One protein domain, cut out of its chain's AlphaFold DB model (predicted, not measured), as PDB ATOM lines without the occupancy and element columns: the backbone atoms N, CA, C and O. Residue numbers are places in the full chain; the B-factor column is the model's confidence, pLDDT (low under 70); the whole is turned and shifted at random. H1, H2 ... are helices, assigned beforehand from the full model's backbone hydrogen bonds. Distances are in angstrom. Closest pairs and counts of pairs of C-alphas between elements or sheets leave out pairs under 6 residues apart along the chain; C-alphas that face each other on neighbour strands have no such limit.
ATOM      1  N   GLN A 648      -3.321  30.301  16.668       64.81
ATOM      2  CA  GLN A 648      -2.458  29.295  16.041       64.81
ATOM      3  C   GLN A 648      -2.674  29.238  14.526       64.81
ATOM      4  O   GLN A 648      -1.706  29.108  13.783       64.81
ATOM      5  N   GLN A 649      -3.919  29.342  14.056       65.19
ATOM      6  CA  GLN A 649      -4.243  29.318  12.629       65.19
ATOM      7  C   GLN A 649      -3.612  30.512  11.893       65.19
ATOM      8  O   GLN A 649      -2.941  30.314  10.880       65.19
ATOM      9  N   GLU A 650      -3.716  31.729  12.440       70.81
ATOM     10  CA  GLU A 650      -3.014  32.909  11.916       70.81
ATOM     11  C   GLU A 650      -1.486  32.728  11.937       70.81
ATOM     12  O   GLU A 650      -0.814  33.057  10.956       70.81
ATOM     13  N   GLN A 651      -0.923  32.154  13.008       66.88
ATOM     14  CA  GLN A 651       0.514  31.869  13.101       66.88
ATOM     15  C   GLN A 651       0.979  30.879  12.015       66.88
ATOM     16  O   GLN A 651       1.983  31.133  11.343       66.88
ATOM     17  N   TRP A 652       0.251  29.780  11.798       62.84
ATOM     18  CA  TRP A 652       0.567  28.798  10.755       62.84
ATOM     19  C   TRP A 652       0.425  29.381   9.347       62.84
ATOM     20  O   TRP A 652       1.286  29.134   8.502       62.84
ATOM     21  N   GLN A 653      -0.592  30.209   9.099       66.88
ATOM     22  CA  GLN A 653      -0.763  30.903   7.819       66.88
ATOM     23  C   GLN A 653       0.378  31.903   7.553       66.88
ATOM     24  O   GLN A 653       0.882  31.968   6.430       66.88
ATOM     25  N   GLN A 654       0.866  32.619   8.574       66.56
ATOM     26  CA  GLN A 654       2.044  33.489   8.449       66.56
ATOM     27  C   GLN A 654       3.335  32.703   8.164       66.56
ATOM     28  O   GLN A 654       4.129  33.133   7.324       66.56
ATOM     29  N   ILE A 655       3.545  31.553   8.817       59.78
ATOM     30  CA  ILE A 655       4.695  30.667   8.556       59.78
ATOM     31  C   ILE A 655       4.634  30.134   7.117       59.78
ATOM     32  O   ILE A 655       5.584  30.316   6.357       59.78
ATOM     33  N   ALA A 656       3.495  29.572   6.708       56.12
ATOM     34  CA  ALA A 656       3.299  29.031   5.364       56.12
ATOM     35  C   ALA A 656       3.496  30.089   4.270       56.12
ATOM     36  O   ALA A 656       4.109  29.805   3.242       56.12
ATOM     37  N   GLN A 657       3.036  31.324   4.491       62.91
ATOM     38  CA  GLN A 657       3.243  32.411   3.538       62.91
ATOM     39  C   GLN A 657       4.722  32.822   3.438       62.91
ATOM     40  O   GLN A 657       5.213  33.040   2.331       62.91
ATOM     41  N   GLN A 658       5.460  32.874   4.555       60.19
ATOM     42  CA  GLN A 658       6.908  33.119   4.528       60.19
ATOM     43  C   GLN A 658       7.669  31.999   3.809       60.19
ATOM     44  O   GLN A 658       8.594  32.281   3.046       60.19
ATOM     45  N   ASP A 659       7.286  30.742   4.027       54.94
ATOM     46  CA  ASP A 659       7.915  29.587   3.387       54.94
ATOM     47  C   ASP A 659       7.595  29.512   1.888       54.94
ATOM     48  O   ASP A 659       8.491  29.226   1.097       54.94
ATOM     49  N   ARG A 660       6.372  29.870   1.467       58.28
ATOM     50  CA  ARG A 660       6.018  30.067   0.050       58.28
ATOM     51  C   ARG A 660       6.898  31.127  -0.607       58.28
ATOM     52  O   ARG A 660       7.468  30.863  -1.662       58.28
ATOM     53  N   THR A 661       7.063  32.298   0.016       61.62
ATOM     54  CA  THR A 661       7.930  33.361  -0.523       61.62
ATOM     55  C   THR A 661       9.392  32.910  -0.628       61.62
ATOM     56  O   THR A 661      10.025  33.165  -1.650       61.62
ATOM     57  N   LYS A 662       9.921  32.183   0.365       58.09
ATOM     58  CA  LYS A 662      11.297  31.646   0.331       58.09
ATOM     59  C   LYS A 662      11.474  30.538  -0.707       58.09
ATOM     60  O   LYS A 662      12.452  30.567  -1.446       58.09
ATOM     61  N   ARG A 663      10.532  29.594  -0.822       54.66
ATOM     62  CA  ARG A 663      10.548  28.551  -1.867       54.66
ATOM     63  C   ARG A 663      10.441  29.151  -3.268       54.66
ATOM     64  O   ARG A 663      11.143  28.693  -4.162       54.66
ATOM     65  N   ALA A 664       9.626  30.188  -3.460       57.16
ATOM     66  CA  ALA A 664       9.549  30.914  -4.728       57.16
ATOM     67  C   ALA A 664      10.872  31.631  -5.061       57.16
ATOM     68  O   ALA A 664      11.328  31.553  -6.198       57.16
ATOM     69  N   ALA A 665      11.526  32.258  -4.076       56.84
ATOM     70  CA  ALA A 665      12.852  32.851  -4.256       56.84
ATOM     71  C   ALA A 665      13.931  31.797  -4.573       56.84
ATOM     72  O   ALA A 665      14.736  32.000  -5.476       56.84
ATOM     73  N   LEU A 666      13.926  30.642  -3.899       53.19
ATOM     74  CA  LEU A 666      14.858  29.539  -4.169       53.19
ATOM     75  C   LEU A 666      14.633  28.895  -5.544       53.19
ATOM     76  O   LEU A 666      15.606  28.662  -6.255       53.19
ATOM     77  N   LYS A 667      13.378  28.677  -5.965       54.47
ATOM     78  CA  LYS A 667      13.065  28.256  -7.344       54.47
ATOM     79  C   LYS A 667      13.454  29.324  -8.378       54.47
ATOM     80  O   LYS A 667      13.851  28.969  -9.480       54.47
ATOM     81  N   GLY A 668      13.412  30.607  -8.013       55.78
ATOM     82  CA  GLY A 668      13.952  31.707  -8.819       55.78
ATOM     83  C   GLY A 668      15.469  31.614  -9.017       55.78
ATOM     84  O   GLY A 668      15.925  31.622 -10.155       55.78
ATOM     85  N   HIS A 669      16.239  31.449  -7.934       55.66
ATOM     86  CA  HIS A 669      17.699  31.280  -8.002       55.66
ATOM     87  C   HIS A 669      18.119  29.995  -8.739       55.66
ATOM     88  O   HIS A 669      19.075  30.009  -9.512       55.66
ATOM     89  N   LEU A 670      17.376  28.894  -8.557       52.00
ATOM     90  CA  LEU A 670      17.558  27.645  -9.311       52.00
ATOM     91  C   LEU A 670      17.442  27.848 -10.831       52.00
ATOM     92  O   LEU A 670      18.122  27.161 -11.584       52.00
ATOM     93  N   ALA A 671      16.618  28.801 -11.276       52.44
ATOM     94  CA  ALA A 671      16.435  29.134 -12.687       52.44
ATOM     95  C   ALA A 671      17.359  30.261 -13.200       52.44
ATOM     96  O   ALA A 671      17.372  30.513 -14.405       52.44
ATOM     97  N   SER A 672      18.108  30.962 -12.331       47.94
ATOM     98  CA  SER A 672      18.923  32.133 -12.711       47.94
ATOM     99  C   SER A 672      20.432  31.878 -12.820       47.94
ATOM    100  O   SER A 672      21.148  32.762 -13.290       47.94
ATOM    101  N   ALA A 673      20.912  30.688 -12.434       48.47
ATOM    102  CA  ALA A 673      22.331  30.302 -12.456       48.47
ATOM    103  C   ALA A 673      23.263  31.276 -11.693       48.47
ATOM    104  O   ALA A 673      24.391  31.551 -12.107       48.47
ATOM    105  N   GLU A 674      22.788  31.816 -10.567       51.16
ATOM    106  CA  GLU A 674      23.575  32.711  -9.716       51.16
ATOM    107  C   GLU A 674      24.639  31.989  -8.870       51.16
ATOM    108  O   GLU A 674      24.544  30.806  -8.554       51.16
ATOM    109  N   THR A 675      25.687  32.734  -8.502       54.66
ATOM    110  CA  THR A 675      26.909  32.189  -7.889       54.66
ATOM    111  C   THR A 675      26.670  31.504  -6.533       54.66
ATOM    112  O   THR A 675      25.907  32.042  -5.725       54.66
ATOM    113  N   PRO A 676      27.425  30.441  -6.175       53.69
ATOM    114  CA  PRO A 676      27.270  29.717  -4.901       53.69
ATOM    115  C   PRO A 676      27.314  30.569  -3.615       53.69
ATOM    116  O   PRO A 676      26.834  30.140  -2.567       53.69
ATOM    117  N   LEU A 677      27.875  31.782  -3.665       57.06
ATOM    118  CA  LEU A 677      27.988  32.684  -2.515       57.06
ATOM    119  C   LEU A 677      26.661  33.350  -2.101       57.06
ATOM    120  O   LEU A 677      26.455  33.545  -0.901       57.06
ATOM    121  N   SER A 678      25.754  33.678  -3.033       59.31
ATOM    122  CA  SER A 678      24.427  34.225  -2.677       59.31
ATOM    123  C   SER A 678      23.539  33.138  -2.073       59.31
ATOM    124  O   SER A 678      22.955  33.333  -1.007       59.31
ATOM    125  N   LEU A 679      23.558  31.949  -2.681       62.97
ATOM    126  CA  LEU A 679      22.902  30.734  -2.195       62.97
ATOM    127  C   LEU A 679      23.262  30.431  -0.727       62.97
ATOM    128  O   LEU A 679      22.374  30.198   0.092       62.97
ATOM    129  N   ILE A 680      24.542  30.516  -0.345       62.16
ATOM    130  CA  ILE A 680      24.972  30.306   1.051       62.16
ATOM    131  C   ILE A 680      24.456  31.401   1.992       62.16
ATOM    132  O   ILE A 680      24.057  31.090   3.117       62.16
ATOM    133  N   ALA A 681      24.434  32.666   1.566       64.88
ATOM    134  CA  ALA A 681      23.899  33.753   2.386       64.88
ATOM    135  C   ALA A 681      22.405  33.539   2.703       64.88
ATOM    136  O   ALA A 681      22.001  33.671   3.862       64.88
ATOM    137  N   ASP A 682      21.616  33.113   1.713       66.88
ATOM    138  CA  ASP A 682      20.200  32.783   1.892       66.88
ATOM    139  C   ASP A 682      20.004  31.558   2.801       66.88
ATOM    140  O   ASP A 682      19.206  31.623   3.747       66.88
ATOM    141  N   LEU A 683      20.781  30.480   2.617       66.75
ATOM    142  CA  LEU A 683      20.750  29.289   3.484       66.75
ATOM    143  C   LEU A 683      20.997  29.620   4.967       66.75
ATOM    144  O   LEU A 683      20.316  29.080   5.844       66.75
ATOM    145  N   GLN A 684      21.895  30.567   5.261       69.25
ATOM    146  CA  GLN A 684      22.159  31.034   6.629       69.25
ATOM    147  C   GLN A 684      20.984  31.806   7.264       69.25
ATOM    148  O   GLN A 684      20.935  31.963   8.492       69.25
ATOM    149  N   THR A 685      20.019  32.277   6.468       66.50
ATOM    150  CA  THR A 685      18.754  32.860   6.961       66.50
ATOM    151  C   THR A 685      17.606  31.847   7.005       66.50
ATOM    152  O   THR A 685      16.689  31.979   7.826       66.50
ATOM    153  N   LEU A 686      17.658  30.810   6.164       64.50
ATOM    154  CA  LEU A 686      16.614  29.802   6.026       64.50
ATOM    155  C   LEU A 686      16.400  29.030   7.336       64.50
ATOM    156  O   LEU A 686      17.344  28.665   8.038       64.50
ATOM    157  N   GLY A 687      15.136  28.843   7.721       61.53
ATOM    158  CA  GLY A 687      14.745  28.222   8.991       61.53
ATOM    159  C   GLY A 687      15.212  28.929  10.278       61.53
ATOM    160  O   GLY A 687      14.948  28.413  11.358       61.53
ATOM    161  N   ARG A 688      15.884  30.093  10.229       64.75
ATOM    162  CA  ARG A 688      16.531  30.708  11.413       64.75
ATOM    163  C   ARG A 688      15.570  31.094  12.550       64.75
ATOM    164  O   ARG A 688      15.985  31.126  13.703       64.75
ATOM    165  N   ASN A 689      14.303  31.353  12.224       58.09
ATOM    166  CA  ASN A 689      13.237  31.667  13.185       58.09
ATOM    167  C   ASN A 689      12.285  30.478  13.440       58.09
ATOM    168  O   ASN A 689      11.259  30.653  14.094       58.09
ATOM    169  N   LEU A 690      12.582  29.290  12.901       56.41
ATOM    170  CA  LEU A 690      11.777  28.084  13.097       56.41
ATOM    171  C   LEU A 690      12.337  27.226  14.245       56.41
ATOM    172  O   LEU A 690      13.535  27.279  14.531       56.41
ATOM    173  N   PRO A 691      11.507  26.372  14.873       54.53
ATOM    174  CA  PRO A 691      11.991  25.269  15.697       54.53
ATOM    175  C   PRO A 691      13.041  24.435  14.949       54.53
ATOM    176  O   PRO A 691      12.863  24.145  13.766       54.53
ATOM    177  N   ALA A 692      14.096  23.999  15.647       57.47
ATOM    178  CA  ALA A 692      15.252  23.313  15.054       57.47
ATOM    179  C   ALA A 692      14.868  22.173  14.091       57.47
ATOM    180  O   ALA A 692      15.385  22.112  12.982       57.47
ATOM    181  N   ARG A 693      13.886  21.342  14.473       54.56
ATOM    182  CA  ARG A 693      13.323  20.257  13.648       54.56
ATOM    183  C   ARG A 693      12.764  20.735  12.304       54.56
ATOM    184  O   ARG A 693      13.058  20.123  11.289       54.56
ATOM    185  N   LEU A 694      11.985  21.820  12.287       53.88
ATOM    186  CA  LEU A 694      11.407  22.361  11.052       53.88
ATOM    187  C   LEU A 694      12.484  23.018  10.180       53.88
ATOM    188  O   LEU A 694      12.483  22.835   8.968       53.88
ATOM    189  N   ALA A 695      13.448  23.717  10.785       63.50
ATOM    190  CA  ALA A 695      14.594  24.265  10.060       63.50
ATOM    191  C   ALA A 695      15.452  23.164   9.401       63.50
ATOM    192  O   ALA A 695      15.897  23.319   8.267       63.50
ATOM    193  N   LEU A 696      15.654  22.047  10.102       65.38
ATOM    194  CA  LEU A 696      16.406  20.888   9.629       65.38
ATOM    195  C   LEU A 696      15.634  20.114   8.543       65.38
ATOM    196  O   LEU A 696      16.217  19.781   7.517       65.38
ATOM    197  N   GLN A 697      14.313  19.955   8.683       60.06
ATOM    198  CA  GLN A 697      13.434  19.411   7.634       60.06
ATOM    199  C   GLN A 697      13.378  20.288   6.370       60.06
ATOM    200  O   GLN A 697      13.323  19.759   5.263       60.06
ATOM    201  N   GLN A 698      13.443  21.619   6.494       65.62
ATOM    202  CA  GLN A 698      13.549  22.498   5.323       65.62
ATOM    203  C   GLN A 698      14.892  22.347   4.595       65.62
ATOM    204  O   GLN A 698      14.910  22.349   3.366       65.62
ATOM    205  N   LEU A 699      16.003  22.190   5.327       72.62
ATOM    206  CA  LEU A 699      17.314  21.928   4.723       72.62
ATOM    207  C   LEU A 699      17.364  20.532   4.074       72.62
ATOM    208  O   LEU A 699      17.830  20.421   2.950       72.62
ATOM    209  N   GLN A 700      16.815  19.492   4.713       68.62
ATOM    210  CA  GLN A 700      16.640  18.153   4.120       68.62
ATOM    211  C   GLN A 700      15.934  18.217   2.761       68.62
ATOM    212  O   GLN A 700      16.485  17.803   1.746       68.62
ATOM    213  N   HIS A 701      14.729  18.788   2.753       61.09
ATOM    214  CA  HIS A 701      13.906  18.974   1.560       61.09
ATOM    215  C   HIS A 701      14.666  19.733   0.462       61.09
ATOM    216  O   HIS A 701      14.639  19.334  -0.697       61.09
ATOM    217  N   LEU A 702      15.408  20.784   0.819       68.75
ATOM    218  CA  LEU A 702      16.185  21.560  -0.144       68.75
ATOM    219  C   LEU A 702      17.409  20.797  -0.692       68.75
ATOM    220  O   LEU A 702      17.707  20.924  -1.875       68.75
ATOM    221  N   ALA A 703      18.077  19.963   0.112       71.88
ATOM    222  CA  ALA A 703      19.135  19.068  -0.370       71.88
ATOM    223  C   ALA A 703      18.586  18.023  -1.357       71.88
ATOM    224  O   ALA A 703      19.203  17.793  -2.396       71.88
ATOM    225  N   SER A 704      17.415  17.445  -1.070       64.19
ATOM    226  CA  SER A 704      16.714  16.522  -1.975       64.19
ATOM    227  C   SER A 704      16.252  17.201  -3.268       64.19
ATOM    228  O   SER A 704      16.339  16.592  -4.329       64.19
ATOM    229  N   LEU A 705      15.811  18.466  -3.212       63.72
ATOM    230  CA  LEU A 705      15.471  19.236  -4.415       63.72
ATOM    231  C   LEU A 705      16.700  19.501  -5.291       63.72
ATOM    232  O   LEU A 705      16.634  19.291  -6.501       63.72
ATOM    233  N   TYR A 706      17.825  19.922  -4.701       69.44
ATOM    234  CA  TYR A 706      19.074  20.088  -5.452       69.44
ATOM    235  C   TYR A 706      19.547  18.761  -6.063       69.44
ATOM    236  O   TYR A 706      19.976  18.749  -7.210       69.44
ATOM    237  N   GLU A 707      19.381  17.640  -5.359       69.56
ATOM    238  CA  GLU A 707      19.659  16.299  -5.884       69.56
ATOM    239  C   GLU A 707      18.753  15.910  -7.066       69.56
ATOM    240  O   GLU A 707      19.255  15.404  -8.065       69.56
ATOM    241  N   SER A 708      17.441  16.176  -6.990       60.47
ATOM    242  CA  SER A 708      16.486  15.889  -8.080       60.47
ATOM    243  C   SER A 708      16.653  16.780  -9.315       60.47
ATOM    244  O   SER A 708      16.091  16.484 -10.365       60.47
ATOM    245  N   LEU A 709      17.400  17.875  -9.175       62.06
ATOM    246  CA  LEU A 709      17.752  18.818 -10.239       62.06
ATOM    247  C   LEU A 709      19.240  18.697 -10.627       62.06
ATOM    248  O   LEU A 709      19.794  19.630 -11.201       62.06
ATOM    249  N   GLU A 710      19.891  17.591 -10.234       67.69
ATOM    250  CA  GLU A 710      21.305  17.242 -10.481       67.69
ATOM    251  C   GLU A 710      22.334  18.319 -10.065       67.69
ATOM    252  O   GLU A 710      23.515  18.286 -10.409       67.69
ATOM    253  N   ASN A 711      21.907  19.272  -9.235       72.38
ATOM    254  CA  ASN A 711      22.682  20.421  -8.799       72.38
ATOM    255  C   ASN A 711      23.513  20.056  -7.560       72.38
ATOM    256  O   ASN A 711      23.180  20.382  -6.414       72.38
ATOM    257  N   LEU A 712      24.621  19.359  -7.810       75.44
ATOM    258  CA  LEU A 712      25.555  18.910  -6.780       75.44
ATOM    259  C   LEU A 712      26.087  20.070  -5.912       75.44
ATOM    260  O   LEU A 712      26.203  19.917  -4.697       75.44
ATOM    261  N   GLU A 713      26.343  21.244  -6.495       74.06
ATOM    262  CA  GLU A 713      26.814  22.436  -5.769       74.06
ATOM    263  C   GLU A 713      25.833  22.883  -4.677       74.06
ATOM    264  O   GLU A 713      26.217  23.056  -3.513       74.06
ATOM    265  N   GLY A 714      24.551  23.013  -5.028       73.56
ATOM    266  CA  GLY A 714      23.487  23.345  -4.085       73.56
ATOM    267  C   GLY A 714      23.317  22.270  -3.012       73.56
ATOM    268  O   GLY A 714      23.198  22.602  -1.828       73.56
ATOM    269  N   GLN A 715      23.397  20.986  -3.382       77.94
ATOM    270  CA  GLN A 715      23.317  19.886  -2.418       77.94
ATOM    271  C   GLN A 715      24.459  19.965  -1.386       77.94
ATOM    272  O   GLN A 715      24.203  19.961  -0.181       77.94
ATOM    273  N   ILE A 716      25.712  20.110  -1.831       79.94
ATOM    274  CA  ILE A 716      26.892  20.194  -0.954       79.94
ATOM    275  C   ILE A 716      26.839  21.430  -0.042       79.94
ATOM    276  O   ILE A 716      27.157  21.327   1.148       79.94
ATOM    277  N   ALA A 717      26.381  22.582  -0.544       77.06
ATOM    278  CA  ALA A 717      26.188  23.783   0.270       77.06
ATOM    279  C   ALA A 717      25.158  23.570   1.400       77.06
ATOM    280  O   ALA A 717      25.395  23.972   2.543       77.06
ATOM    281  N   VAL A 718      24.046  22.883   1.116       78.75
ATOM    282  CA  VAL A 718      23.011  22.568   2.115       78.75
ATOM    283  C   VAL A 718      23.494  21.536   3.138       78.75
ATOM    284  O   VAL A 718      23.270  21.721   4.335       78.75
ATOM    285  N   LEU A 719      24.208  20.488   2.716       84.31
ATOM    286  CA  LEU A 719      24.773  19.479   3.628       84.31
ATOM    287  C   LEU A 719      25.818  20.092   4.584       84.31
ATOM    288  O   LEU A 719      25.855  19.756   5.774       84.31
ATOM    289  N   ARG A 720      26.622  21.057   4.109       83.88
ATOM    290  CA  ARG A 720      27.513  21.862   4.967       83.88
ATOM    291  C   ARG A 720      26.729  22.715   5.964       83.88
ATOM    292  O   ARG A 720      27.147  22.840   7.111       83.88
ATOM    293  N   GLU A 721      25.584  23.272   5.578       82.50
ATOM    294  CA  GLU A 721      24.751  24.067   6.488       82.50
ATOM    295  C   GLU A 721      24.040  23.206   7.552       82.50
ATOM    296  O   GLU A 721      23.941  23.634   8.706       82.50
ATOM    297  N   ILE A 722      23.628  21.977   7.209       82.94
ATOM    298  CA  ILE A 722      23.109  20.975   8.158       82.94
ATOM    299  C   ILE A 722      24.170  20.645   9.214       82.94
ATOM    300  O   ILE A 722      23.956  20.926  10.396       82.94
ATOM    301  N   THR A 723      25.336  20.141   8.788       85.25
ATOM    302  CA  THR A 723      26.430  19.746   9.700       85.25
ATOM    303  C   THR A 723      26.919  20.905  10.571       85.25
ATOM    304  O   THR A 723      27.194  20.723  11.755       85.25
ATOM    305  N   ARG A 724      26.964  22.127  10.029       83.56
ATOM    306  CA  ARG A 724      27.383  23.329  10.765       83.56
ATOM    307  C   ARG A 724      26.363  23.785  11.814       83.56
ATOM    308  O   ARG A 724      26.771  24.278  12.870       83.56
ATOM    309  N   ARG A 725      25.051  23.699  11.551       80.75
ATOM    310  CA  ARG A 725      23.997  24.191  12.472       80.75
ATOM    311  C   ARG A 725      23.486  23.158  13.456       80.75
ATOM    312  O   ARG A 725      23.111  23.544  14.561       80.75
ATOM    313  N   PHE A 726      23.469  21.892  13.067       82.75
ATOM    314  CA  PHE A 726      22.869  20.810  13.840       82.75
ATOM    315  C   PHE A 726      23.865  19.649  14.052       82.75
ATOM    316  O   PHE A 726      23.505  18.501  13.805       82.75
ATOM    317  N   PRO A 727      25.114  19.906  14.504       78.62
ATOM    318  CA  PRO A 727      26.192  18.908  14.517       78.62
ATOM    319  C   PRO A 727      25.930  17.695  15.423       78.62
ATOM    320  O   PRO A 727      26.541  16.659  15.216       78.62
ATOM    321  N   GLU A 728      25.034  17.804  16.410       75.31
ATOM    322  CA  GLU A 728      24.611  16.688  17.276       75.31
ATOM    323  C   GLU A 728      23.426  15.881  16.709       75.31
ATOM    324  O   GLU A 728      23.077  14.832  17.249       75.31
ATOM    325  N   ALA A 729      22.757  16.380  15.667       67.62
ATOM    326  CA  ALA A 729      21.585  15.729  15.092       67.62
ATOM    327  C   ALA A 729      22.019  14.534  14.215       67.62
ATOM    328  O   ALA A 729      23.014  14.670  13.496       67.62
ATOM    329  N   PRO A 730      21.313  13.383  14.240       64.19
ATOM    330  CA  PRO A 730      21.673  12.196  13.455       64.19
ATOM    331  C   PRO A 730      21.929  12.482  11.971       64.19
ATOM    332  O   PRO A 730      22.889  11.965  11.413       64.19
ATOM    333  N   GLU A 731      21.154  13.397  11.388       68.88
ATOM    334  CA  GLU A 731      21.283  13.928  10.026       68.88
ATOM    335  C   GLU A 731      22.691  14.418   9.664       68.88
ATOM    336  O   GLU A 731      23.107  14.369   8.505       68.88
ATOM    337  N   SER A 732      23.433  14.925  10.651       80.69
ATOM    338  CA  SER A 732      24.801  15.398  10.456       80.69
ATOM    339  C   SER A 732      25.793  14.254  10.263       80.69
ATOM    340  O   SER A 732      26.868  14.500   9.725       80.69
ATOM    341  N   ALA A 733      25.447  13.013  10.626       74.56
ATOM    342  CA  ALA A 733      26.229  11.833  10.265       74.56
ATOM    343  C   ALA A 733      26.096  11.546   8.767       74.56
ATOM    344  O   ALA A 733      27.096  11.413   8.071       74.56
ATOM    345  N   ASP A 734      24.870  11.518   8.249       71.69
ATOM    346  CA  ASP A 734      24.601  11.231   6.838       71.69
ATOM    347  C   ASP A 734      25.110  12.344   5.919       71.69
ATOM    348  O   ASP A 734      25.744  12.085   4.894       71.69
ATOM    349  N   ALA A 735      24.917  13.601   6.329       82.44
ATOM    350  CA  ALA A 735      25.510  14.740   5.648       82.44
ATOM    351  C   ALA A 735      27.046  14.698   5.702       82.44
ATOM    352  O   ALA A 735      27.685  15.011   4.702       82.44
ATOM    353  N   ALA A 736      27.657  14.256   6.809       85.25
ATOM    354  CA  ALA A 736      29.102  14.038   6.873       85.25
ATOM    355  C   ALA A 736      29.577  12.876   5.980       85.25
ATOM    356  O   ALA A 736      30.647  12.979   5.390       85.25
ATOM    357  N   GLU A 737      28.795  11.805   5.822       84.31
ATOM    358  CA  GLU A 737      29.125  10.679   4.936       84.31
ATOM    359  C   GLU A 737      29.108  11.094   3.455       84.31
ATOM    360  O   GLU A 737      30.051  10.796   2.718       84.31
ATOM    361  N   LEU A 738      28.097  11.865   3.038       84.00
ATOM    362  CA  LEU A 738      28.012  12.436   1.687       84.00
ATOM    363  C   LEU A 738      29.077  13.516   1.432       84.00
ATOM    364  O   LEU A 738      29.663  13.553   0.352       84.00
ATOM    365  N   LEU A 739      29.379  14.367   2.420       87.75
ATOM    366  CA  LEU A 739      30.461  15.354   2.311       87.75
ATOM    367  C   LEU A 739      31.842  14.690   2.272       87.75
ATOM    368  O   LEU A 739      32.710  15.150   1.534       87.75
ATOM    369  N   PHE A 740      32.050  13.604   3.019       89.38
ATOM    370  CA  PHE A 740      33.286  12.829   2.948       89.38
ATOM    371  C   PHE A 740      33.461  12.209   1.560       89.38
ATOM    372  O   PHE A 740      34.506  12.414   0.953       89.38
ATOM    373  N   GLN A 741      32.420  11.546   1.043       85.88
ATOM    374  CA  GLN A 741      32.371  10.995  -0.315       85.88
ATOM    375  C   GLN A 741      32.673  12.054  -1.389       85.88
ATOM    376  O   GLN A 741      33.426  11.793  -2.323       85.88
ATOM    377  N   PHE A 742      32.121  13.262  -1.250       86.31
ATOM    378  CA  PHE A 742      32.392  14.361  -2.173       86.31
ATOM    379  C   PHE A 742      33.854  14.836  -2.113       86.31
ATOM    380  O   PHE A 742      34.517  14.939  -3.143       86.31
ATOM    381  N   TYR A 743      34.377  15.115  -0.912       85.56
ATOM    382  CA  TYR A 743      35.729  15.662  -0.745       85.56
ATOM    383  C   TYR A 743      36.854  14.607  -0.862       85.56
ATOM    384  O   TYR A 743      38.028  14.993  -0.938       85.56
ATOM    385  N   SER A 744      36.544  13.300  -0.883       86.00
ATOM    386  CA  SER A 744      37.528  12.225  -1.095       86.00
ATOM    387  C   SER A 744      37.916  12.010  -2.561       86.00
ATOM    388  O   SER A 744      39.090  11.733  -2.802       86.00
ATOM    389  N   SER A 745      36.964  12.167  -3.487       86.56
ATOM    390  CA  SER A 745      37.100  11.894  -4.931       86.56
ATOM    391  C   SER A 745      38.202  12.717  -5.614       86.56
ATOM    392  O   SER A 745      38.292  13.938  -5.425       86.56
ATOM    393  N   GLU A 746      39.017  12.084  -6.462       85.00
ATOM    394  CA  GLU A 746      39.926  12.774  -7.388       85.00
ATOM    395  C   GLU A 746      39.199  13.298  -8.639       85.00
ATOM    396  O   GLU A 746      39.536  14.384  -9.117       85.00
ATOM    397  N   GLU A 747      38.178  12.598  -9.144       86.25
ATOM    398  CA  GLU A 747      37.432  12.986 -10.349       86.25
ATOM    399  C   GLU A 747      36.685  14.315 -10.151       86.25
ATOM    400  O   GLU A 747      36.903  15.273 -10.894       86.25
ATOM    401  N   LEU A 748      35.873  14.439  -9.093       83.31
ATOM    402  CA  LEU A 748      35.119  15.673  -8.798       83.31
ATOM    403  C   LEU A 748      36.053  16.862  -8.510       83.31
ATOM    404  O   LEU A 748      35.772  18.013  -8.857       83.31
ATOM    405  N   ARG A 749      37.211  16.568  -7.917       81.56
ATOM    406  CA  ARG A 749      38.283  17.526  -7.638       81.56
ATOM    407  C   ARG A 749      38.992  17.991  -8.909       81.56
ATOM    408  O   ARG A 749      39.435  19.139  -8.977       81.56
ATOM    409  N   PHE A 750      39.100  17.128  -9.916       80.38
ATOM    410  CA  PHE A 750      39.597  17.484 -11.241       80.38
ATOM    411  C   PHE A 750      38.605  18.391 -11.988       80.38
ATOM    412  O   PHE A 750      39.034  19.410 -12.538       80.38
ATOM    413  N   LEU A 751      37.297  18.107 -11.916       76.12
ATOM    414  CA  LEU A 751      36.248  18.939 -12.526       76.12
ATOM    415  C   LEU A 751      36.286  20.393 -12.038       76.12
ATOM    416  O   LEU A 751      36.541  21.297 -12.839       76.12
ATOM    417  N   ARG A 752      36.165  20.634 -10.722       73.75
ATOM    418  CA  ARG A 752      36.166  22.011 -10.186       73.75
ATOM    419  C   ARG A 752      37.460  22.781 -10.499       73.75
ATOM    420  O   ARG A 752      37.439  24.004 -10.629       73.75
ATOM    421  N   ARG A 753      38.606  22.095 -10.660       72.00
ATOM    422  CA  ARG A 753      39.864  22.722 -11.128       72.00
ATOM    423  C   ARG A 753      39.801  23.149 -12.601       72.00
ATOM    424  O   ARG A 753      40.401  24.171 -12.937       72.00
ATOM    425  N   ARG A 754      39.147  22.364 -13.465       69.19
ATOM    426  CA  ARG A 754      39.002  22.598 -14.917       69.19
ATOM    427  C   ARG A 754      38.049  23.756 -15.210       69.19
ATOM    428  O   ARG A 754      38.377  24.604 -16.035       69.19
ATOM    429  N   GLU A 755      36.924  23.817 -14.504       63.34
ATOM    430  CA  GLU A 755      35.905  24.869 -14.653       63.34
ATOM    431  C   GLU A 755      36.392  26.238 -14.137       63.34
ATOM    432  O   GLU A 755      35.943  27.282 -14.607       63.34
ATOM    433  N   GLY A 756      37.370  26.251 -13.221       55.00
ATOM    434  CA  GLY A 756      38.013  27.475 -12.725       55.00
ATOM    435  C   GLY A 756      37.112  28.334 -11.829       55.00
ATOM    436  O   GLY A 756      37.325  29.544 -11.724       55.00
ATOM    437  N   ASP A 757      36.104  27.710 -11.220       50.66
ATOM    438  CA  ASP A 757      34.925  28.375 -10.673       50.66
ATOM    439  C   ASP A 757      35.120  29.044  -9.290       50.66
ATOM    440  O   ASP A 757      36.012  28.747  -8.492       50.66
ATOM    441  N   THR A 758      34.220  29.982  -9.008       45.88
ATOM    442  CA  THR A 758      34.007  30.692  -7.747       45.88
ATOM    443  C   THR A 758      33.683  29.797  -6.541       45.88
ATOM    444  O   THR A 758      34.015  30.192  -5.419       45.88
ATOM    445  N   SER A 759      33.145  28.583  -6.718       48.53
ATOM    446  CA  SER A 759      33.020  27.550  -5.663       48.53
ATOM    447  C   SER A 759      34.350  27.246  -4.955       48.53
ATOM    448  O   SER A 759      34.373  26.988  -3.748       48.53
ATOM    449  N   LEU A 760      35.491  27.413  -5.636       49.78
ATOM    450  CA  LEU A 760      36.834  27.281  -5.053       49.78
ATOM    451  C   LEU A 760      37.148  28.330  -3.961       49.78
ATOM    452  O   LEU A 760      38.159  28.214  -3.259       49.78
ATOM    453  N   LEU A 761      36.314  29.365  -3.802       46.81
ATOM    454  CA  LEU A 761      36.341  30.287  -2.660       46.81
ATOM    455  C   LEU A 761      35.476  29.788  -1.493       46.81
ATOM    456  O   LEU A 761      35.854  29.986  -0.341       46.81
ATOM    457  N   VAL A 762      34.370  29.101  -1.781       50.75
ATOM    458  CA  VAL A 762      33.448  28.500  -0.801       50.75
ATOM    459  C   VAL A 762      34.081  27.298  -0.088       50.75
ATOM    460  O   VAL A 762      33.904  27.122   1.117       50.75
ATOM    461  N   ASP A 763      34.877  26.484  -0.782       53.66
ATOM    462  CA  ASP A 763      35.620  25.366  -0.171       53.66
ATOM    463  C   ASP A 763      36.731  25.802   0.799       53.66
ATOM    464  O   ASP A 763      37.222  24.983   1.576       53.66
ATOM    465  N   ARG A 764      37.123  27.085   0.791       53.34
ATOM    466  CA  ARG A 764      38.117  27.633   1.732       53.34
ATOM    467  C   ARG A 764      37.548  27.925   3.118       53.34
ATOM    468  O   ARG A 764      38.333  28.119   4.046       53.34
ATOM    469  N   GLU A 765      36.226  27.980   3.271       57.84
ATOM    470  CA  GLU A 765      35.603  28.088   4.588       57.84
ATOM    471  C   GLU A 765      35.583  26.724   5.282       57.84
ATOM    472  O   GLU A 765      34.801  25.841   4.929       57.84
ATOM    473  N   ASP A 766      36.445  26.580   6.289       60.38
ATOM    474  CA  ASP A 766      36.645  25.360   7.073       60.38
ATOM    475  C   ASP A 766      35.404  25.059   7.944       60.38
ATOM    476  O   ASP A 766      35.299  25.443   9.115       60.38
ATOM    477  N   PHE A 767      34.391  24.446   7.323       66.00
ATOM    478  CA  PHE A 767      33.115  24.118   7.970       66.00
ATOM    479  C   PHE A 767      33.302  23.029   9.032       66.00
ATOM    480  O   PHE A 767      32.630  23.049  10.063       66.00
ATOM    481  N   GLY A 768      34.245  22.115   8.787       57.94
ATOM    482  CA  GLY A 768      34.565  20.996   9.657       57.94
ATOM    483  C   GLY A 768      35.040  21.451  11.030       57.94
ATOM    484  O   GLY A 768      34.482  21.019  12.040       57.94
ATOM    485  N   GLN A 769      35.987  22.397  11.085       63.84
ATOM    486  CA  GLN A 769      36.417  22.973  12.362       63.84
ATOM    487  C   GLN A 769      35.245  23.645  13.110       63.84
ATOM    488  O   GLN A 769      35.076  23.415  14.307       63.84
ATOM    489  N   GLN A 770      34.379  24.397  12.416       67.50
ATOM    490  CA  GLN A 770      33.212  25.053  13.033       67.50
ATOM    491  C   GLN A 770      32.148  24.074  13.560       67.50
ATOM    492  O   GLN A 770      31.432  24.414  14.503       67.50
ATOM    493  N   ALA A 771      32.004  22.898  12.940       61.09
ATOM    494  CA  ALA A 771      31.084  21.855  13.387       61.09
ATOM    495  C   ALA A 771      31.650  21.093  14.597       61.09
ATOM    496  O   ALA A 771      30.956  20.933  15.600       61.09
ATOM    497  N   LEU A 772      32.926  20.693  14.545       62.19
ATOM    498  CA  LEU A 772      33.593  19.949  15.621       62.19
ATOM    499  C   LEU A 772      33.740  20.783  16.907       62.19
ATOM    500  O   LEU A 772      33.499  20.266  17.995       62.19
ATOM    501  N   GLU A 773      34.034  22.086  16.801       68.12
ATOM    502  CA  GLU A 773      34.090  23.012  17.952       68.12
ATOM    503  C   GLU A 773      32.736  23.203  18.671       68.12
ATOM    504  O   GLU A 773      32.694  23.777  19.760       68.12
ATOM    505  N   ARG A 774      31.624  22.732  18.087       67.25
ATOM    506  CA  ARG A 774      30.276  22.820  18.674       67.25
ATOM    507  C   ARG A 774      29.830  21.556  19.411       67.25
ATOM    508  O   ARG A 774      28.811  21.626  20.090       67.25
ATOM    509  N   ILE A 775      30.562  20.443  19.314       55.78
ATOM    510  CA  ILE A 775      30.182  19.173  19.954       55.78
ATOM    511  C   ILE A 775      30.792  19.085  21.369       55.78
ATOM    512  O   ILE A 775      32.021  19.095  21.511       55.78
ATOM    513  N   PRO A 776      29.982  18.972  22.441       46.47
ATOM    514  CA  PRO A 776      30.476  18.921  23.812       46.47
ATOM    515  C   PRO A 776      31.438  17.751  24.065       46.47
ATOM    516  O   PRO A 776      31.110  16.588  23.856       46.47
ATOM    517  N   GLY A 777      32.624  18.067  24.591       48.59
ATOM    518  CA  GLY A 777      33.635  17.079  24.985       48.59
ATOM    519  C   GLY A 777      34.693  16.769  23.922       48.59
ATOM    520  O   GLY A 777      35.737  16.218  24.278       48.59
ATOM    521  N   ILE A 778      34.504  17.178  22.662       48.59
ATOM    522  CA  ILE A 778      35.549  17.053  21.639       48.59
ATOM    523  C   ILE A 778      36.576  18.169  21.828       48.59
ATOM    524  O   ILE A 778      36.333  19.338  21.539       48.59
ATOM    525  N   SER A 779      37.767  17.803  22.302       39.94
ATOM    526  CA  SER A 779      38.923  18.693  22.229       39.94
ATOM    527  C   SER A 779      39.500  18.631  20.821       39.94
ATOM    528  O   SER A 779      40.140  17.641  20.471       39.94
ATOM    529  N   THR A 820      46.712  26.548  -6.174       60.19
ATOM    530  CA  THR A 820      46.161  25.195  -6.329       60.19
ATOM    531  C   THR A 820      46.452  24.346  -5.092       60.19
ATOM    532  O   THR A 820      45.524  23.799  -4.511       60.19
ATOM    533  N   ALA A 821      47.698  24.350  -4.600       65.75
ATOM    534  CA  ALA A 821      48.070  23.641  -3.372       65.75
ATOM    535  C   ALA A 821      47.232  24.069  -2.146       65.75
ATOM    536  O   ALA A 821      46.762  23.224  -1.395       65.75
ATOM    537  N   ALA A 822      46.961  25.370  -1.981       65.69
ATOM    538  CA  ALA A 822      46.135  25.870  -0.877       65.69
ATOM    539  C   ALA A 822      44.635  25.515  -0.998       65.69
ATOM    540  O   ALA A 822      43.929  25.486   0.009       65.69
ATOM    541  N   ILE A 823      44.136  25.265  -2.217       67.81
ATOM    542  CA  ILE A 823      42.797  24.696  -2.456       67.81
ATOM    543  C   ILE A 823      42.806  23.205  -2.107       67.81
ATOM    544  O   ILE A 823      41.897  22.725  -1.435       67.81
ATOM    545  N   ASP A 824      43.859  22.492  -2.504       72.56
ATOM    546  CA  ASP A 824      44.017  21.070  -2.219       72.56
ATOM    547  C   ASP A 824      44.074  20.776  -0.716       72.56
ATOM    548  O   ASP A 824      43.324  19.933  -0.229       72.56
ATOM    549  N   GLU A 825      44.870  21.531   0.042       76.06
ATOM    550  CA  GLU A 825      44.903  21.447   1.507       76.06
ATOM    551  C   GLU A 825      43.527  21.711   2.153       76.06
ATOM    552  O   GLU A 825      43.252  21.190   3.233       76.06
ATOM    553  N   ALA A 826      42.664  22.528   1.532       74.50
ATOM    554  CA  ALA A 826      41.320  22.814   2.040       74.50
ATOM    555  C   ALA A 826      40.346  21.657   1.781       74.50
ATOM    556  O   ALA A 826      39.670  21.225   2.713       74.50
ATOM    557  N   TRP A 827      40.338  21.093   0.569       80.88
ATOM    558  CA  TRP A 827      39.611  19.851   0.269       80.88
ATOM    559  C   TRP A 827      40.038  18.707   1.196       80.88
ATOM    560  O   TRP A 827      39.199  17.972   1.708       80.88
ATOM    561  N   ASP A 828      41.338  18.597   1.474       80.56
ATOM    562  CA  ASP A 828      41.869  17.573   2.368       80.56
ATOM    563  C   ASP A 828      41.420  17.733   3.830       80.56
ATOM    564  O   ASP A 828      41.019  16.745   4.446       80.56
ATOM    565  N   ARG A 829      41.389  18.961   4.369       81.50
ATOM    566  CA  ARG A 829      40.803  19.218   5.700       81.50
ATOM    567  C   ARG A 829      39.295  18.976   5.733       81.50
ATOM    568  O   ARG A 829      38.804  18.409   6.705       81.50
ATOM    569  N   ASN A 830      38.574  19.360   4.680       83.94
ATOM    570  CA  ASN A 830      37.131  19.148   4.569       83.94
ATOM    571  C   ASN A 830      36.779  17.647   4.567       83.94
ATOM    572  O   ASN A 830      35.871  17.241   5.292       83.94
ATOM    573  N   ALA A 831      37.534  16.816   3.838       85.88
ATOM    574  CA  ALA A 831      37.396  15.359   3.881       85.88
ATOM    575  C   ALA A 831      37.710  14.788   5.276       85.88
ATOM    576  O   ALA A 831      36.918  14.022   5.824       85.88
ATOM    577  N   ASP A 832      38.837  15.182   5.880       84.50
ATOM    578  CA  ASP A 832      39.256  14.665   7.189       84.50
ATOM    579  C   ASP A 832      38.264  15.034   8.301       84.50
ATOM    580  O   ASP A 832      37.962  14.209   9.163       84.50
ATOM    581  N   ALA A 833      37.718  16.251   8.274       83.38
ATOM    582  CA  ALA A 833      36.749  16.709   9.263       83.38
ATOM    583  C   ALA A 833      35.353  16.099   9.055       83.38
ATOM    584  O   ALA A 833      34.694  15.765  10.040       83.38
ATOM    585  N   ALA A 834      34.919  15.886   7.807       85.38
ATOM    586  CA  ALA A 834      33.706  15.120   7.514       85.38
ATOM    587  C   ALA A 834      33.834  13.674   8.031       85.38
ATOM    588  O   ALA A 834      32.953  13.182   8.735       85.38
ATOM    589  N   LEU A 835      34.981  13.027   7.801       86.88
ATOM    590  CA  LEU A 835      35.259  11.693   8.332       86.88
ATOM    591  C   LEU A 835      35.296  11.671   9.872       86.88
ATOM    592  O   LEU A 835      34.741  10.756  10.474       86.88
ATOM    593  N   GLN A 836      35.885  12.676  10.534       84.88
ATOM    594  CA  GLN A 836      35.868  12.794  12.004       84.88
ATOM    595  C   GLN A 836      34.458  13.014  12.576       84.88
ATOM    596  O   GLN A 836      34.123  12.446  13.620       84.88
ATOM    597  N   LEU A 837      33.616  13.796  11.895       80.50
ATOM    598  CA  LEU A 837      32.218  13.995  12.275       80.50
ATOM    599  C   LEU A 837      31.416  12.689  12.124       80.50
ATOM    600  O   LEU A 837      30.685  12.310  13.040       80.50
ATOM    601  N   LEU A 838      31.642  11.930  11.047       80.81
ATOM    602  CA  LEU A 838      31.060  10.597  10.863       80.81
ATOM    603  C   LEU A 838      31.544   9.597  11.933       80.81
ATOM    604  O   LEU A 838      30.722   8.894  12.518       80.81
ATOM    605  N   TYR A 839      32.842   9.575  12.263       79.56
ATOM    606  CA  TYR A 839      33.392   8.771  13.371       79.56
ATOM    607  C   TYR A 839      32.787   9.131  14.734       79.56
ATOM    608  O   TYR A 839      32.713   8.269  15.607       79.56
ATOM    609  N   THR A 840      32.371  10.384  14.923       75.31
ATOM    610  CA  THR A 840      31.738  10.861  16.160       75.31
ATOM    611  C   THR A 840      30.286  10.397  16.260       75.31
ATOM    612  O   THR A 840      29.873   9.892  17.303       75.31
ATOM    613  N   LEU A 841      29.508  10.580  15.190       70.62
ATOM    614  CA  LEU A 841      28.052  10.403  15.209       70.62
ATOM    615  C   LEU A 841      27.604   8.979  14.842       70.62
ATOM    616  O   LEU A 841      26.619   8.486  15.388       70.62
ATOM    617  N   ALA A 842      28.326   8.304  13.944       66.19
ATOM    618  CA  ALA A 842      28.033   6.942  13.500       66.19
ATOM    619  C   ALA A 842      29.326   6.114  13.302       66.19
ATOM    620  O   ALA A 842      29.675   5.778  12.165       66.19
ATOM    621  N   PRO A 843      30.022   5.724  14.395       70.81
ATOM    622  CA  PRO A 843      31.296   4.999  14.330       70.81
ATOM    623  C   PRO A 843      31.273   3.785  13.391       70.81
ATOM    624  O   PRO A 843      32.182   3.619  12.583       70.81
ATOM    625  N   ASN A 844      30.201   2.987  13.442       61.47
ATOM    626  CA  ASN A 844      30.050   1.760  12.655       61.47
ATOM    627  C   ASN A 844      30.047   2.038  11.135       61.47
ATOM    628  O   ASN A 844      30.636   1.272  10.369       61.47
ATOM    629  N   ARG A 845      29.461   3.168  10.699       71.62
ATOM    630  CA  ARG A 845      29.464   3.617   9.293       71.62
ATOM    631  C   ARG A 845      30.819   4.182   8.872       71.62
ATOM    632  O   ARG A 845      31.291   3.879   7.774       71.62
ATOM    633  N   ALA A 846      31.493   4.911   9.766       72.62
ATOM    634  CA  ALA A 846      32.862   5.384   9.550       72.62
ATOM    635  C   ALA A 846      33.868   4.230   9.354       72.62
ATOM    636  O   ALA A 846      34.792   4.338   8.549       72.62
ATOM    637  N   THR A 847      33.663   3.106  10.051       76.81
ATOM    638  CA  THR A 847      34.480   1.885   9.933       76.81
ATOM    639  C   THR A 847      34.020   0.901   8.853       76.81
ATOM    640  O   THR A 847      34.604  -0.176   8.744       76.81
ATOM    641  N   SER A 848      32.984   1.214   8.068       75.62
ATOM    642  CA  SER A 848      32.492   0.288   7.039       75.62
ATOM    643  C   SER A 848      33.549   0.048   5.942       75.62
ATOM    644  O   SER A 848      34.319   0.964   5.632       75.62
ATOM    645  N   PRO A 849      33.591  -1.135   5.293       76.94
ATOM    646  CA  PRO A 849      34.523  -1.385   4.190       76.94
ATOM    647  C   PRO A 849      34.419  -0.352   3.059       76.94
ATOM    648  O   PRO A 849      35.441   0.027   2.499       76.94
ATOM    649  N   ARG A 850      33.211   0.164   2.788       81.12
ATOM    650  CA  ARG A 850      32.934   1.242   1.824       81.12
ATOM    651  C   ARG A 850      33.639   2.548   2.198       81.12
ATOM    652  O   ARG A 850      34.420   3.078   1.411       81.12
ATOM    653  N   THR A 851      33.416   3.043   3.416       81.69
ATOM    654  CA  THR A 851      34.030   4.289   3.905       81.69
ATOM    655  C   THR A 851      35.548   4.159   4.024       81.69
ATOM    656  O   THR A 851      36.281   5.079   3.661       81.69
ATOM    657  N   LEU A 852      36.042   2.998   4.465       85.44
ATOM    658  CA  LEU A 852      37.475   2.718   4.537       85.44
ATOM    659  C   LEU A 852      38.128   2.641   3.149       85.44
ATOM    660  O   LEU A 852      39.252   3.107   3.001       85.44
ATOM    661  N   LEU A 853      37.451   2.116   2.125       84.75
ATOM    662  CA  LEU A 853      37.984   2.069   0.760       84.75
ATOM    663  C   LEU A 853      38.110   3.487   0.166       84.75
ATOM    664  O   LEU A 853      39.177   3.852  -0.326       84.75
ATOM    665  N   ARG A 854      37.105   4.352   0.347       86.50
ATOM    666  CA  ARG A 854      37.194   5.788  -0.009       86.50
ATOM    667  C   ARG A 854      38.290   6.526   0.762       86.50
ATOM    668  O   ARG A 854      39.012   7.361   0.215       86.50
ATOM    669  N   HIS A 855      38.469   6.191   2.040       87.56
ATOM    670  CA  HIS A 855      39.575   6.718   2.835       87.56
ATOM    671  C   HIS A 855      40.935   6.254   2.293       87.56
ATOM    672  O   HIS A 855      41.855   7.067   2.206       87.56
ATOM    673  N   ALA A 856      41.053   4.997   1.853       87.75
ATOM    674  CA  ALA A 856      42.239   4.499   1.165       87.75
ATOM    675  C   ALA A 856      42.511   5.280  -0.129       87.75
ATOM    676  O   ALA A 856      43.647   5.703  -0.325       87.75
ATOM    677  N   ALA A 857      41.498   5.574  -0.954       85.50
ATOM    678  CA  ALA A 857      41.666   6.380  -2.167       85.50
ATOM    679  C   ALA A 857      42.309   7.754  -1.881       85.50
ATOM    680  O   ALA A 857      43.384   8.069  -2.409       85.50
ATOM    681  N   ASN A 858      41.742   8.510  -0.936       84.88
ATOM    682  CA  ASN A 858      42.269   9.818  -0.533       84.88
ATOM    683  C   ASN A 858      43.686   9.721   0.089       84.88
ATOM    684  O   ASN A 858      44.577  10.507  -0.240       84.88
ATOM    685  N   VAL A 859      43.946   8.714   0.930       84.06
ATOM    686  CA  VAL A 859      45.278   8.459   1.519       84.06
ATOM    687  C   VAL A 859      46.310   8.070   0.446       84.06
ATOM    688  O   VAL A 859      47.450   8.541   0.484       84.06
ATOM    689  N   ARG A 860      45.920   7.280  -0.563       84.69
ATOM    690  CA  ARG A 860      46.767   6.911  -1.710       84.69
ATOM    691  C   ARG A 860      47.175   8.154  -2.504       84.69
ATOM    692  O   ARG A 860      48.354   8.300  -2.821       84.69
ATOM    693  N   ARG A 861      46.236   9.077  -2.742       81.50
ATOM    694  CA  ARG A 861      46.465  10.371  -3.413       81.50
ATOM    695  C   ARG A 861      47.389  11.308  -2.617       81.50
ATOM    696  O   ARG A 861      48.170  12.046  -3.213       81.50
ATOM    697  N   ARG A 862      47.374  11.242  -1.278       80.19
ATOM    698  CA  ARG A 862      48.348  11.929  -0.394       80.19
ATOM    699  C   ARG A 862      49.745  11.284  -0.388       80.19
ATOM    700  O   ARG A 862      50.683  11.870   0.146       80.19
ATOM    701  N   GLY A 863      49.904  10.096  -0.976       72.38
ATOM    702  CA  GLY A 863      51.191   9.414  -1.143       72.38
ATOM    703  C   GLY A 863      51.697   8.633   0.077       72.38
ATOM    704  O   GLY A 863      52.785   8.056   0.008       72.38
ATOM    705  N   THR A 864      50.948   8.553   1.183       72.56
ATOM    706  CA  THR A 864      51.382   7.817   2.385       72.56
ATOM    707  C   THR A 864      51.074   6.317   2.279       72.56
ATOM    708  O   THR A 864      50.172   5.764   2.906       72.56
ATOM    709  N   LEU A 865      51.874   5.617   1.467       61.81
ATOM    710  CA  LEU A 865      51.697   4.196   1.118       61.81
ATOM    711  C   LEU A 865      51.546   3.234   2.319       61.81
ATOM    712  O   LEU A 865      50.854   2.221   2.202       61.81
ATOM    713  N   GLY A 866      52.180   3.531   3.460       62.41
ATOM    714  CA  GLY A 866      52.056   2.733   4.689       62.41
ATOM    715  C   GLY A 866      50.702   2.886   5.390       62.41
ATOM    716  O   GLY A 866      50.167   1.914   5.926       62.41
ATOM    717  N   ASP A 867      50.109   4.078   5.327       74.75
ATOM    718  CA  ASP A 867      48.767   4.318   5.852       74.75
ATOM    719  C   ASP A 867      47.732   3.685   4.915       74.75
ATOM    720  O   ASP A 867      46.833   2.984   5.377       74.75
ATOM    721  N   ASN A 868      47.915   3.826   3.594       80.94
ATOM    722  CA  ASN A 868      47.037   3.222   2.588       80.94
ATOM    723  C   ASN A 868      46.924   1.697   2.758       80.94
ATOM    724  O   ASN A 868      45.820   1.161   2.818       80.94
ATOM    725  N   SER A 869      48.049   0.985   2.894       81.56
ATOM    726  CA  SER A 869      48.024  -0.470   3.111       81.56
ATOM    727  C   SER A 869      47.368  -0.856   4.444       81.56
ATOM    728  O   SER A 869      46.676  -1.872   4.516       81.56
ATOM    729  N   THR A 870      47.501  -0.017   5.477       84.44
ATOM    730  CA  THR A 870      46.833  -0.193   6.776       84.44
ATOM    731  C   THR A 870      45.316   0.005   6.678       84.44
ATOM    732  O   THR A 870      44.559  -0.750   7.291       84.44
ATOM    733  N   VAL A 871      44.850   0.989   5.903       85.56
ATOM    734  CA  VAL A 871      43.418   1.250   5.678       85.56
ATOM    735  C   VAL A 871      42.795   0.168   4.787       85.56
ATOM    736  O   VAL A 871      41.777  -0.408   5.170       85.56
ATOM    737  N   LEU A 872      43.439  -0.196   3.671       85.56
ATOM    738  CA  LEU A 872      42.992  -1.297   2.806       85.56
ATOM    739  C   LEU A 872      42.943  -2.635   3.552       85.56
ATOM    740  O   LEU A 872      41.996  -3.390   3.367       85.56
ATOM    741  N   SER A 873      43.908  -2.919   4.433       85.06
ATOM    742  CA  SER A 873      43.902  -4.138   5.257       85.06
ATOM    743  C   SER A 873      42.720  -4.188   6.237       85.06
ATOM    744  O   SER A 873      42.178  -5.262   6.487       85.06
ATOM    745  N   LYS A 874      42.249  -3.035   6.739       84.31
ATOM    746  CA  LYS A 874      41.014  -2.954   7.542       84.31
ATOM    747  C   LYS A 874      39.765  -3.165   6.682       84.31
ATOM    748  O   LYS A 874      38.918  -3.970   7.053       84.31
ATOM    749  N   ALA A 875      39.667  -2.499   5.527       83.00
ATOM    750  CA  ALA A 875      38.540  -2.668   4.604       83.00
ATOM    751  C   ALA A 875      38.411  -4.125   4.116       83.00
ATOM    752  O   ALA A 875      37.326  -4.700   4.135       83.00
ATOM    753  N   ALA A 876      39.538  -4.747   3.763       84.50
ATOM    754  CA  ALA A 876      39.634  -6.132   3.310       84.50
ATOM    755  C   ALA A 876      39.295  -7.181   4.390       84.50
ATOM    756  O   ALA A 876      39.044  -8.337   4.043       84.50
ATOM    757  N   ALA A 877      39.303  -6.802   5.674       78.25
ATOM    758  CA  ALA A 877      38.975  -7.679   6.799       78.25
ATOM    759  C   ALA A 877      37.470  -7.736   7.129       78.25
ATOM    760  O   ALA A 877      37.055  -8.649   7.839       78.25
ATOM    761  N   GLY A 878      36.663  -6.795   6.618       67.75
ATOM    762  CA  GLY A 878      35.200  -6.919   6.597       67.75
ATOM    763  C   GLY A 878      34.723  -7.824   5.458       67.75
ATOM    764  O   GLY A 878      35.542  -8.441   4.780       67.75
ATOM    765  N   ASP A 879      33.413  -7.862   5.211       56.34
ATOM    766  CA  ASP A 879      32.782  -8.639   4.131       56.34
ATOM    767  C   ASP A 879      31.932  -7.761   3.188       56.34
ATOM    768  O   ASP A 879      31.840  -6.544   3.357       56.34
ATOM    769  N   GLY A 880      31.349  -8.381   2.157       66.12
ATOM    770  CA  GLY A 880      30.616  -7.704   1.085       66.12
ATOM    771  C   GLY A 880      31.513  -7.187  -0.048       66.12
ATOM    772  O   GLY A 880      32.738  -7.346  -0.030       66.12
ATOM    773  N   LEU A 881      30.890  -6.564  -1.053       71.88
ATOM    774  CA  LEU A 881      31.536  -6.180  -2.313       71.88
ATOM    775  C   LEU A 881      32.735  -5.237  -2.112       71.88
ATOM    776  O   LEU A 881      33.830  -5.539  -2.579       71.88
ATOM    777  N   TYR A 882      32.595  -4.164  -1.329       77.94
ATOM    778  CA  TYR A 882      33.708  -3.245  -1.039       77.94
ATOM    779  C   TYR A 882      34.884  -3.933  -0.323       77.94
ATOM    780  O   TYR A 882      36.040  -3.620  -0.600       77.94
ATOM    781  N   ALA A 883      34.635  -4.916   0.550       79.38
ATOM    782  CA  ALA A 883      35.720  -5.684   1.158       79.38
ATOM    783  C   ALA A 883      36.412  -6.603   0.137       79.38
ATOM    784  O   ALA A 883      37.636  -6.729   0.147       79.38
ATOM    785  N   LEU A 884      35.655  -7.202  -0.787       80.81
ATOM    786  CA  LEU A 884      36.185  -7.986  -1.907       80.81
ATOM    787  C   LEU A 884      37.032  -7.124  -2.861       80.81
ATOM    788  O   LEU A 884      38.118  -7.550  -3.262       80.81
ATOM    789  N   LEU A 885      36.602  -5.894  -3.150       83.19
ATOM    790  CA  LEU A 885      37.351  -4.912  -3.941       83.19
ATOM    791  C   LEU A 885      38.626  -4.445  -3.215       83.19
ATOM    792  O   LEU A 885      39.698  -4.418  -3.820       83.19
ATOM    793  N   ALA A 886      38.572  -4.197  -1.900       85.25
ATOM    794  CA  ALA A 886      39.758  -3.895  -1.092       85.25
ATOM    795  C   ALA A 886      40.754  -5.074  -1.042       85.25
ATOM    796  O   ALA A 886      41.964  -4.870  -1.186       85.25
ATOM    797  N   ARG A 887      40.263  -6.319  -0.911       85.81
ATOM    798  CA  ARG A 887      41.075  -7.549  -1.044       85.81
ATOM    799  C   ARG A 887      41.732  -7.609  -2.430       85.81
ATOM    800  O   ARG A 887      42.916  -7.936  -2.518       85.81
ATOM    801  N   ALA A 888      41.007  -7.261  -3.495       84.31
ATOM    802  CA  ALA A 888      41.526  -7.241  -4.860       84.31
ATOM    803  C   ALA A 888      42.597  -6.161  -5.088       84.31
ATOM    804  O   ALA A 888      43.626  -6.468  -5.692       84.31
ATOM    805  N   GLU A 889      42.422  -4.933  -4.586       86.50
ATOM    806  CA  GLU A 889      43.463  -3.898  -4.672       86.50
ATOM    807  C   GLU A 889      44.730  -4.323  -3.915       86.50
ATOM    808  O   GLU A 889      45.846  -4.251  -4.441       86.50
ATOM    809  N   LEU A 890      44.567  -4.825  -2.689       85.44
ATOM    810  CA  LEU A 890      45.685  -5.258  -1.857       85.44
ATOM    811  C   LEU A 890      46.444  -6.426  -2.512       85.44
ATOM    812  O   LEU A 890      47.673  -6.421  -2.544       85.44
ATOM    813  N   GLN A 891      45.753  -7.390  -3.119       85.25
ATOM    814  CA  GLN A 891      46.398  -8.493  -3.841       85.25
ATOM    815  C   GLN A 891      47.037  -8.054  -5.170       85.25
ATOM    816  O   GLN A 891      48.139  -8.500  -5.502       85.25
ATOM    817  N   SER A 892      46.398  -7.148  -5.917       80.00
ATOM    818  CA  SER A 892      46.894  -6.683  -7.220       80.00
ATOM    819  C   SER A 892      48.135  -5.786  -7.099       80.00
ATOM    820  O   SER A 892      48.994  -5.812  -7.990       80.00
ATOM    821  N   THR A 893      48.270  -5.050  -5.989       73.88
ATOM    822  CA  THR A 893      49.461  -4.252  -5.632       73.88
ATOM    823  C   THR A 893      50.627  -5.114  -5.137       73.88
ATOM    824  O   THR A 893      51.775  -4.799  -5.438       73.88
ATOM    825  N   HIS A 894      50.354  -6.241  -4.469       72.56
ATOM    826  CA  HIS A 894      51.377  -7.205  -4.032       72.56
ATOM    827  C   HIS A 894      51.761  -8.248  -5.103       72.56
ATOM    828  O   HIS A 894      52.637  -9.078  -4.862       72.56
ATOM    829  N   GLY A 895      51.145  -8.208  -6.290       63.97
ATOM    830  CA  GLY A 895      51.502  -9.075  -7.419       63.97
ATOM    831  C   GLY A 895      51.018 -10.524  -7.292       63.97
ATOM    832  O   GLY A 895      51.698 -11.434  -7.762       63.97
TER     833      GLY A 895
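AT A GLANCE: This is residues 648 to 779 and 820 to 895 of the 1104 residues of the protein "Ycf48-like protein" of Fuerstia marisgermanicae (UniProt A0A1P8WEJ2). Look for an elongated row of helices that starts at H1, passes H2 and H3, goes through a middle of H4, H5 and H9, and ends in a three-helix group of H11, H12 and H13. The short H8 packs on H4 and H9, H7 touches H2, H10 touches the end part of H9, and residues 648 to 654 of H1 stick out at one end. The printed part has 208 residues with thirteen named helices, H1 to H13 in order along the chain, and no named strand; the class is all helix. The whole is compact, with a radius of gyration of the C-alphas of 19.1 A, and its C-alphas span 70 by 37 by 33 A.

IN THESE COORDINATES: Find C-alpha 648 at (-2.458, 29.295, 16.041); from there H1 runs through residues 648 to 672, 35.9 A from first to last C-alpha. H2 follows at residues 676 to 683, and H3 at residues 692 to 708, 24.3 A long. Next read H4, residues 712 to 725, 20.0 A, and H5, residues 731 to 744, 19.8 A. H6 holds residues 746 to 755, 14.7 A, H7 residues 759 to 762, and H8 residues 767 to 772. After the cut, find C-alpha 820 at (46.161, 25.195, -6.329), where H9 begins; it takes residues 820 to 841, 31.8 A. H10 is residues 843 to 846, H11 residues 849 to 861, 18.4 A, and H12 residues 865 to 875, 15.2 A. H13, residues 881 to 893, is 18.3 A long and ends at C-alpha 893, at (49.461, -4.252, -5.632).

HOW THE PARTS SIT: Start at H1, which touches no helix: it is close to H2 but not clearly touching, with the C-alphas of His 669 and Leu 679 7.8 A apart, and it is near H3. H4 is the hub, touching H2, H3, H5 and H8. H3 and H4 form a helical hairpin, opposite ways at a shallow tilt of 15 degrees, with closest C-alphas Ala 703 and Gln 715 at 4.7 A. H4 touches H5 at a steep tilt of 47 degrees, opposite ways, closest at the C-alphas of Thr 723 and Ser 732, 4.7 A. With residues 720 to 725 alone H4 touches H8, where the C-alphas of Arg 724 and Ala 771 are 4.8 A apart. H5 and H9 touch, opposite ways, at a shallow tilt of 32 degrees, only just short of steep; their closest C-alphas, Ala 736 and Ala 834, are 4.8 A apart. H6 touches no helix but is near H9. H5, H9, H11, H12 and H13 make an up-and-down bundle, each running against the one before it. H11 and H12 form a hairpin at a shallow tilt of 10 degrees, closest at the C-alphas of Pro 849 and Ala 875, 4.2 A; H12 and H13 form another. Every O i to N i+4 pair is within hydrogen-bond range in H1, H2, H3, H4, H5, H8, H11, H12 and H13, against 5 of 6 in H6 and 17 of 18 in H9; H7 and H10 are too short for such a pair.

THE WHOLE: The two C-alphas farthest apart, those of Glu 650 and Gly 895, are 71.5 A apart. Residues 780 to 819 are not printed, and C-alphas 779 and 820 stand 30.2 A apart across that cut, which lies in the link from H8 to H9. Of the links that are printed whole, H2 to H3 is short but not tight, and the others are tight. The mean pLDDT of the printed part is 70.6; 101 printed residues are under 70, among them residues 651 to 698 and residues 754 to 779.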